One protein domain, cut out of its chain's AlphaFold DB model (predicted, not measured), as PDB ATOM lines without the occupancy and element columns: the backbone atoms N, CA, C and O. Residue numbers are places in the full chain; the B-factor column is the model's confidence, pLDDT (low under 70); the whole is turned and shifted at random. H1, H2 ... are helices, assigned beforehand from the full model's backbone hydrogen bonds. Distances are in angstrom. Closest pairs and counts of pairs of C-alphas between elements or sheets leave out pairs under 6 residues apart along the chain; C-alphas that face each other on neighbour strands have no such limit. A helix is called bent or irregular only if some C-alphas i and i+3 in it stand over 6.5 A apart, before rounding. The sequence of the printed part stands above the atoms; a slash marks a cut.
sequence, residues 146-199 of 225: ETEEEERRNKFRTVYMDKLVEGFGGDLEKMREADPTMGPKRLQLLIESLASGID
ATOM      1  N   GLU A 146      -5.591  29.882 -23.847       76.50
ATOM      2  CA  GLU A 146      -6.932  30.453 -23.733       76.50
ATOM      3  C   GLU A 146      -7.346  31.178 -25.017       76.50
ATOM      4  O   GLU A 146      -8.423  30.903 -25.535       76.50
ATOM      5  N   THR A 147      -6.454  31.975 -25.616       82.50
ATOM      6  CA  THR A 147      -6.732  32.656 -26.892       82.50
ATOM      7  C   THR A 147      -6.936  31.673 -28.046       82.50
ATOM      8  O   THR A 147      -7.878  31.810 -28.822       82.50
ATOM      9  N   GLU A 148      -6.100  30.633 -28.157       84.88
ATOM     10  CA  GLU A 148      -6.245  29.616 -29.210       84.88
ATOM     11  C   GLU A 148      -7.510  28.761 -29.004       84.88
ATOM     12  O   GLU A 148      -8.190  28.369 -29.957       84.88
ATOM     13  N   GLU A 149      -7.852  28.451 -27.751       83.50
ATOM     14  CA  GLU A 149      -9.083  27.743 -27.413       83.50
ATOM     15  C   GLU A 149     -10.322  28.596 -27.697       83.50
ATOM     16  O   GLU A 149     -11.295  28.075 -28.243       83.50
ATOM     17  N   GLU A 150     -10.277  29.892 -27.399       87.12
ATOM     18  CA  GLU A 150     -11.341  30.842 -27.703       87.12
ATOM     19  C   GLU A 150     -11.539  30.995 -29.214       87.12
ATOM     20  O   GLU A 150     -12.667  30.902 -29.696       87.12
ATOM     21  N   GLU A 151     -10.461  31.079 -30.000       91.38
ATOM     22  CA  GLU A 151     -10.549  31.046 -31.462       91.38
ATOM     23  C   GLU A 151     -11.196  29.756 -31.983       91.38
ATOM     24  O   GLU A 151     -12.027  29.802 -32.895       91.38
ATOM     25  N   ARG A 152     -10.843  28.590 -31.422       91.62
ATOM     26  CA  ARG A 152     -11.467  27.311 -31.805       91.62
ATOM     27  C   ARG A 152     -12.943  27.266 -31.423       91.62
ATOM     28  O   ARG A 152     -13.751  26.788 -32.219       91.62
ATOM     29  N   ARG A 153     -13.310  27.778 -30.245       92.12
ATOM     30  CA  ARG A 153     -14.711  27.893 -29.814       92.12
ATOM     31  C   ARG A 153     -15.494  28.836 -30.719       92.12
ATOM     32  O   ARG A 153     -16.597  28.483 -31.119       92.12
ATOM     33  N   ASN A 154     -14.916  29.971 -31.099       94.19
ATOM     34  CA  ASN A 154     -15.545  30.931 -32.000       94.19
ATOM     35  C   ASN A 154     -15.767  30.325 -33.390       94.19
ATOM     36  O   ASN A 154     -16.884  30.384 -33.892       94.19
ATOM     37  N   LYS A 155     -14.766  29.640 -33.959       95.75
ATOM     38  CA  LYS A 155     -14.901  28.909 -35.236       95.75
ATOM     39  C   LYS A 155     -15.963  27.812 -35.169       95.75
ATOM     40  O   LYS A 155     -16.734  27.631 -36.104       95.75
ATOM     41  N   PHE A 156     -16.010  27.066 -34.067       96.12
ATOM     42  CA  PHE A 156     -17.056  26.069 -33.870       96.12
ATOM     43  C   PHE A 156     -18.435  26.726 -33.789       96.12
ATOM     44  O   PHE A 156     -19.365  26.267 -34.444       96.12
ATOM     45  N   ARG A 157     -18.561  27.816 -33.026       96.06
ATOM     46  CA  ARG A 157     -19.815  28.553 -32.860       96.06
ATOM     47  C   ARG A 157     -20.328  29.084 -34.191       96.06
ATOM     48  O   ARG A 157     -21.509  28.910 -34.461       96.06
ATOM     49  N   THR A 158     -19.468  29.678 -35.017       96.12
ATOM     50  CA  THR A 158     -19.864  30.171 -36.345       96.12
ATOM     51  C   THR A 158     -20.331  29.024 -37.231       96.12
ATOM     52  O   THR A 158     -21.468  29.039 -37.674       96.12
ATOM     53  N   VAL A 159     -19.528  27.964 -37.383       97.31
ATOM     54  CA  VAL A 159     -19.887  26.810 -38.232       97.31
ATOM     55  C   VAL A 159     -21.170  26.125 -37.755       97.31
ATOM     56  O   VAL A 159     -21.975  25.667 -38.564       97.31
ATOM     57  N   TYR A 160     -21.368  26.024 -36.442       97.19
ATOM     58  CA  TYR A 160     -22.567  25.428 -35.867       97.19
ATOM     59  C   TYR A 160     -23.808  26.298 -36.104       97.19
ATOM     60  O   TYR A 160     -24.842  25.773 -36.509       97.19
ATOM     61  N   MET A 161     -23.699  27.614 -35.905       94.81
ATOM     62  CA  MET A 161     -24.795  28.551 -36.166       94.81
ATOM     63  C   MET A 161     -25.140  28.615 -37.653       94.81
ATOM     64  O   MET A 161     -26.318  28.559 -37.982       94.81
ATOM     65  N   ASP A 162     -24.148  28.627 -38.544       95.94
ATOM     66  CA  ASP A 162     -24.373  28.610 -39.994       95.94
ATOM     67  C   ASP A 162     -25.157  27.362 -40.413       95.94
ATOM     68  O   ASP A 162     -26.153  27.465 -41.124       95.94
ATOM     69  N   LYS A 163     -24.783  26.184 -39.892       95.62
ATOM     70  CA  LYS A 163     -25.521  24.936 -40.142       95.62
ATOM     71  C   LYS A 163     -26.944  24.954 -39.587       95.62
ATOM     72  O   LYS A 163     -27.840  24.387 -40.207       95.62
ATOM     73  N   LEU A 164     -27.162  25.567 -38.421       92.31
ATOM     74  CA  LEU A 164     -28.509  25.741 -37.877       92.31
ATOM     75  C   LEU A 164     -29.336  26.658 -38.780       92.31
ATOM     76  O   LEU A 164     -30.451  26.301 -39.141       92.31
ATOM     77  N   VAL A 165     -28.789  27.804 -39.187       94.12
ATOM     78  CA  VAL A 165     -29.475  28.758 -40.067       94.12
ATOM     79  C   VAL A 165     -29.782  28.133 -41.427       94.12
ATOM     80  O   VAL A 165     -30.887  28.314 -41.928       94.12
ATOM     81  N   GLU A 166     -28.866  27.353 -42.002       94.19
ATOM     82  CA  GLU A 166     -29.095  26.625 -43.257       94.19
ATOM     83  C   GLU A 166     -30.251  25.617 -43.128       94.19
ATOM     84  O   GLU A 166     -31.129  25.565 -43.988       94.19
ATOM     85  N   GLY A 167     -30.302  24.864 -42.023       91.06
ATOM     86  CA  GLY A 167     -31.384  23.914 -41.755       91.06
ATOM     87  C   GLY A 167     -32.739  24.582 -41.487       91.06
ATOM     88  O   GLY A 167     -33.760  24.129 -42.004       91.06
ATOM     89  N   PHE A 168     -32.757  25.667 -40.710       90.19
ATOM     90  CA  PHE A 168     -33.987  26.377 -40.342       90.19
ATOM     91  C   PHE A 168     -34.482  27.341 -41.424       90.19
ATOM     92  O   PHE A 168     -35.681  27.583 -41.499       90.19
ATOM     93  N   GLY A 169     -33.609  27.876 -42.280       88.31
ATOM     94  CA  GLY A 169     -33.985  28.855 -43.303       88.31
ATOM     95  C   GLY A 169     -35.049  28.319 -44.261       88.31
ATOM     96  O   GLY A 169     -36.059  28.977 -44.499       88.31
ATOM     97  N   GLY A 170     -34.875  27.084 -44.738       88.38
ATOM     98  CA  GLY A 170     -35.872  26.426 -45.586       88.38
ATOM     99  C   GLY A 170     -37.167  26.059 -44.849       88.38
ATOM    100  O   GLY A 170     -38.230  26.035 -45.462       88.38
ATOM    101  N   ASP A 171     -37.101  25.775 -43.547       89.25
ATOM    102  CA  ASP A 171     -38.280  25.439 -42.738       89.25
ATOM    103  C   ASP A 171     -39.117  26.681 -42.395       89.25
ATOM    104  O   ASP A 171     -40.346  26.652 -42.445       89.25
ATOM    105  N   LEU A 172     -38.454  27.815 -42.155       84.56
ATOM    106  CA  LEU A 172     -39.107  29.108 -41.971       84.56
ATOM    107  C   LEU A 172     -39.843  29.564 -43.234       84.56
ATOM    108  O   LEU A 172     -40.955  30.082 -43.128       84.56
ATOM    109  N   GLU A 173     -39.266  29.343 -44.420       85.88
ATOM    110  CA  GLU A 173     -39.947  29.654 -45.684       85.88
ATOM    111  C   GLU A 173     -41.189  28.766 -45.870       85.88
ATOM    112  O   GLU A 173     -42.271  29.274 -46.158       85.88
ATOM    113  N   LYS A 174     -41.094  27.463 -45.568       88.31
ATOM    114  CA  LYS A 174     -42.255  26.552 -45.590       88.31
ATOM    115  C   LYS A 174     -43.343  26.964 -44.607       88.31
ATOM    116  O   LYS A 174     -44.517  26.923 -44.954       88.31
ATOM    117  N   MET A 175     -42.983  27.366 -43.387       83.81
ATOM    118  CA  MET A 175     -43.954  27.868 -42.412       83.81
ATOM    119  C   MET A 175     -44.651  29.141 -42.897       83.81
ATOM    120  O   MET A 175     -45.838  29.333 -42.635       83.81
ATOM    121  N   ARG A 176     -43.928  30.003 -43.615       84.69
ATOM    122  CA  ARG A 176     -44.475  31.225 -44.207       84.69
ATOM    123  C   ARG A 176     -45.451  30.930 -45.345       84.69
ATOM    124  O   ARG A 176     -46.459  31.621 -45.471       84.69
ATOM    125  N   GLU A 177     -45.153  29.920 -46.158       88.94
ATOM    126  CA  GLU A 177     -46.035  29.441 -47.229       88.94
ATOM    127  C   GLU A 177     -47.270  28.716 -46.676       88.94
ATOM    128  O   GLU A 177     -48.377  28.917 -47.175       88.94
ATOM    129  N   ALA A 178     -47.089  27.889 -45.640       87.44
ATOM    130  CA  ALA A 178     -48.149  27.087 -45.036       87.44
ATOM    131  C   ALA A 178     -49.157  27.934 -44.247       87.44
ATOM    132  O   ALA A 178     -50.357  27.672 -44.320       87.44
ATOM    133  N   ASP A 179     -48.685  28.955 -43.526       84.38
ATOM    134  CA  ASP A 179     -49.528  29.842 -42.729       84.38
ATOM    135  C   ASP A 179     -49.366  31.309 -43.168       84.38
ATOM    136  O   ASP A 179     -48.485  32.022 -42.679       84.38
ATOM    137  N   PRO A 180     -50.295  31.848 -43.982       80.62
ATOM    138  CA  PRO A 180     -50.319  33.272 -44.336       80.62
ATOM    139  C   PRO A 180     -50.454  34.204 -43.117       80.62
ATOM    140  O   PRO A 180     -50.185  35.402 -43.199       80.62
ATOM    141  N   THR A 181     -50.892  33.664 -41.973       82.00
ATOM    142  CA  THR A 181     -51.000  34.385 -40.695       82.00
ATOM    143  C   THR A 181     -49.672  34.462 -39.930       82.00
ATOM    144  O   THR A 181     -49.535  35.301 -39.034       82.00
ATOM    145  N   MET A 182     -48.663  33.659 -40.296       79.31
ATOM    146  CA  MET A 182     -47.272  33.770 -39.834       79.31
ATOM    147  C   MET A 182     -46.534  34.878 -40.599       79.31
ATOM    148  O   MET A 182     -45.481  34.698 -41.208       79.31
ATOM    149  N   GLY A 183     -47.108  36.080 -40.562       82.50
ATOM    150  CA  GLY A 183     -46.464  37.270 -41.096       82.50
ATOM    151  C   GLY A 183     -45.193  37.641 -40.310       82.50
ATOM    152  O   GLY A 183     -45.021  37.222 -39.161       82.50
ATOM    153  N   PRO A 184     -44.329  38.508 -40.872       82.06
ATOM    154  CA  PRO A 184     -43.046  38.877 -40.271       82.06
ATOM    155  C   PRO A 184     -43.155  39.385 -38.826       82.06
ATOM    156  O   PRO A 184     -42.277  39.109 -38.020       82.06
ATOM    157  N   LYS A 185     -44.257  40.057 -38.458       87.94
ATOM    158  CA  LYS A 185     -44.501  40.521 -37.080       87.94
ATOM    159  C   LYS A 185     -44.668  39.380 -36.071       87.94
ATOM    160  O   LYS A 185     -44.180  39.483 -34.952       87.94
ATOM    161  N   ARG A 186     -45.372  38.307 -36.444       86.56
ATOM    162  CA  ARG A 186     -45.610  37.163 -35.550       86.56
ATOM    163  C   ARG A 186     -44.350  36.315 -35.411       86.56
ATOM    164  O   ARG A 186     -44.035  35.889 -34.307       86.56
ATOM    165  N   LEU A 187     -43.613  36.144 -36.509       84.75
ATOM    166  CA  LEU A 187     -42.307  35.495 -36.489       84.75
ATOM    167  C   LEU A 187     -41.319  36.274 -35.609       84.75
ATOM    168  O   LEU A 187     -40.669  35.681 -34.757       84.75
ATOM    169  N   GLN A 188     -41.281  37.603 -35.751       89.31
ATOM    170  CA  GLN A 188     -40.473  38.485 -34.910       89.31
ATOM    171  C   GLN A 188     -40.807  38.314 -33.421       89.31
ATOM    172  O   GLN A 188     -39.899  38.136 -32.617       89.31
ATOM    173  N   LEU A 189     -42.094  38.279 -33.054       91.94
ATOM    174  CA  LEU A 189     -42.521  38.042 -31.669       91.94
ATOM    175  C   LEU A 189     -42.063  36.670 -31.145       91.94
ATOM    176  O   LEU A 189     -41.682  36.541 -29.982       91.94
ATOM    177  N   LEU A 190     -42.093  35.638 -31.994       88.62
ATOM    178  CA  LEU A 190     -41.622  34.298 -31.641       88.62
ATOM    179  C   LEU A 190     -40.111  34.301 -31.376       88.62
ATOM    180  O   LEU A 190     -39.655  33.735 -30.385       88.62
ATOM    181  N   ILE A 191     -39.352  34.985 -32.238       89.00
ATOM    182  CA  ILE A 191     -37.905  35.169 -32.098       89.00
ATOM    183  C   ILE A 191     -37.592  35.940 -30.811       89.00
ATOM    184  O   ILE A 191     -36.736  35.507 -30.049       89.00
ATOM    185  N   GLU A 192     -38.305  37.033 -30.526       93.12
ATOM    186  CA  GLU A 192     -38.131  37.830 -29.303       93.12
ATOM    187  C   GLU A 192     -38.461  37.027 -28.037       93.12
ATOM    188  O   GLU A 192     -37.719  37.084 -27.056       93.12
ATOM    189  N   SER A 193     -39.526  36.217 -28.073       94.25
ATOM    190  CA  SER A 193     -39.913  35.347 -26.955       94.25
ATOM    191  C   SER A 193     -38.838  34.297 -26.670       94.25
ATOM    192  O   SER A 193     -38.450  34.113 -25.515       94.25
ATOM    193  N   LEU A 194     -38.315  33.656 -27.722       89.75
ATOM    194  CA  LEU A 194     -37.224  32.689 -27.617       89.75
ATOM    195  C   LEU A 194     -35.948  33.352 -27.102       89.75
ATOM    196  O   LEU A 194     -35.378  32.855 -26.137       89.75
ATOM    197  N   ALA A 195     -35.543  34.480 -27.691       89.38
ATOM    198  CA  ALA A 195     -34.351  35.225 -27.298       89.38
ATOM    199  C   ALA A 195     -34.386  35.613 -25.812       89.38
ATOM    200  O   ALA A 195     -33.399  35.392 -25.114       89.38
ATOM    201  N   SER A 196     -35.537  36.077 -25.305       92.19
ATOM    202  CA  SER A 196     -35.688  36.430 -23.884       92.19
ATOM    203  C   SER A 196     -35.484  35.242 -22.931       92.19
ATOM    204  O   SER A 196     -35.071  35.426 -21.788       92.19
ATOM    205  N   GLY A 197     -35.738  34.012 -23.394       85.88
ATOM    206  CA  GLY A 197     -35.541  32.799 -22.604       85.88
ATOM    207  C   GLY A 197     -34.082  32.338 -22.525       85.88
ATOM    208  O   GLY A 197     -33.708  31.683 -21.555       85.88
ATOM    209  N   ILE A 198     -33.240  32.677 -23.509       87.12
ATOM    210  CA  ILE A 198     -31.836  32.218 -23.577       87.12
ATOM    211  C   ILE A 198     -30.977  32.903 -22.505       87.12
ATOM    212  O   ILE A 198     -30.045  32.296 -21.964       87.12
ATOM    213  N   ASP A 199     -31.313  34.142 -22.150       78.31
ATOM    214  CA  ASP A 199     -30.605  34.909 -21.121       78.31
ATOM    215  C   ASP A 199     -30.669  34.233 -19.741       78.31
ATOM    216  O   ASP A 199     -29.734  34.351 -18.949       78.31
TER     217      ASP A 199
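What this domain is: This is residues 146 to 199 of the 225 residues of a protein of Kwoniella shandongensis (UniProt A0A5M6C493). A long helix, H1, and a shorter one, H2, make an open V, joined at its point by a tight link; H2 folds partway back beside an empty gap. The printed part has 54 residues with two named helices, H1 then H2, and no named strand; the class is all helix. It is only just extended, close to loose, with a radius of gyration of the C-alphas of 15.3 A, and spans 48 by 24 by 11 A, H1 making the length.

How they stand to each other: H1, residues 146 to 178, has a kink of 27 degrees near residue 167. It is neither bent nor irregular, but only just: C-alphas 167 and 170 are 6.4 A apart. A tight link of 5 residues leads to H2, residues 184 to 199. H1 and H2 are apart, with no C-alpha of the one within 8 A of the other. Residues 146 to 171 of H1 and 191 to 199 of H2 stand free. Of the O i to N i+4 pairs, 27 of 29 in H1 and 11 of 12 in H2 are within hydrogen-bond range.

Where its parts are: H1 runs 46.5 A from C-alpha 146 at (-6.932, 30.453, -23.733). H2 runs 23.2 A to C-alpha 199 at (-30.605, 34.909, -21.121).

The domain as a whole: The C-alphas farthest apart, those of Glu 146 and Pro 180, are 48.1 A apart. The printed part has no cut, and no printed residue is under 70 in pLDDT.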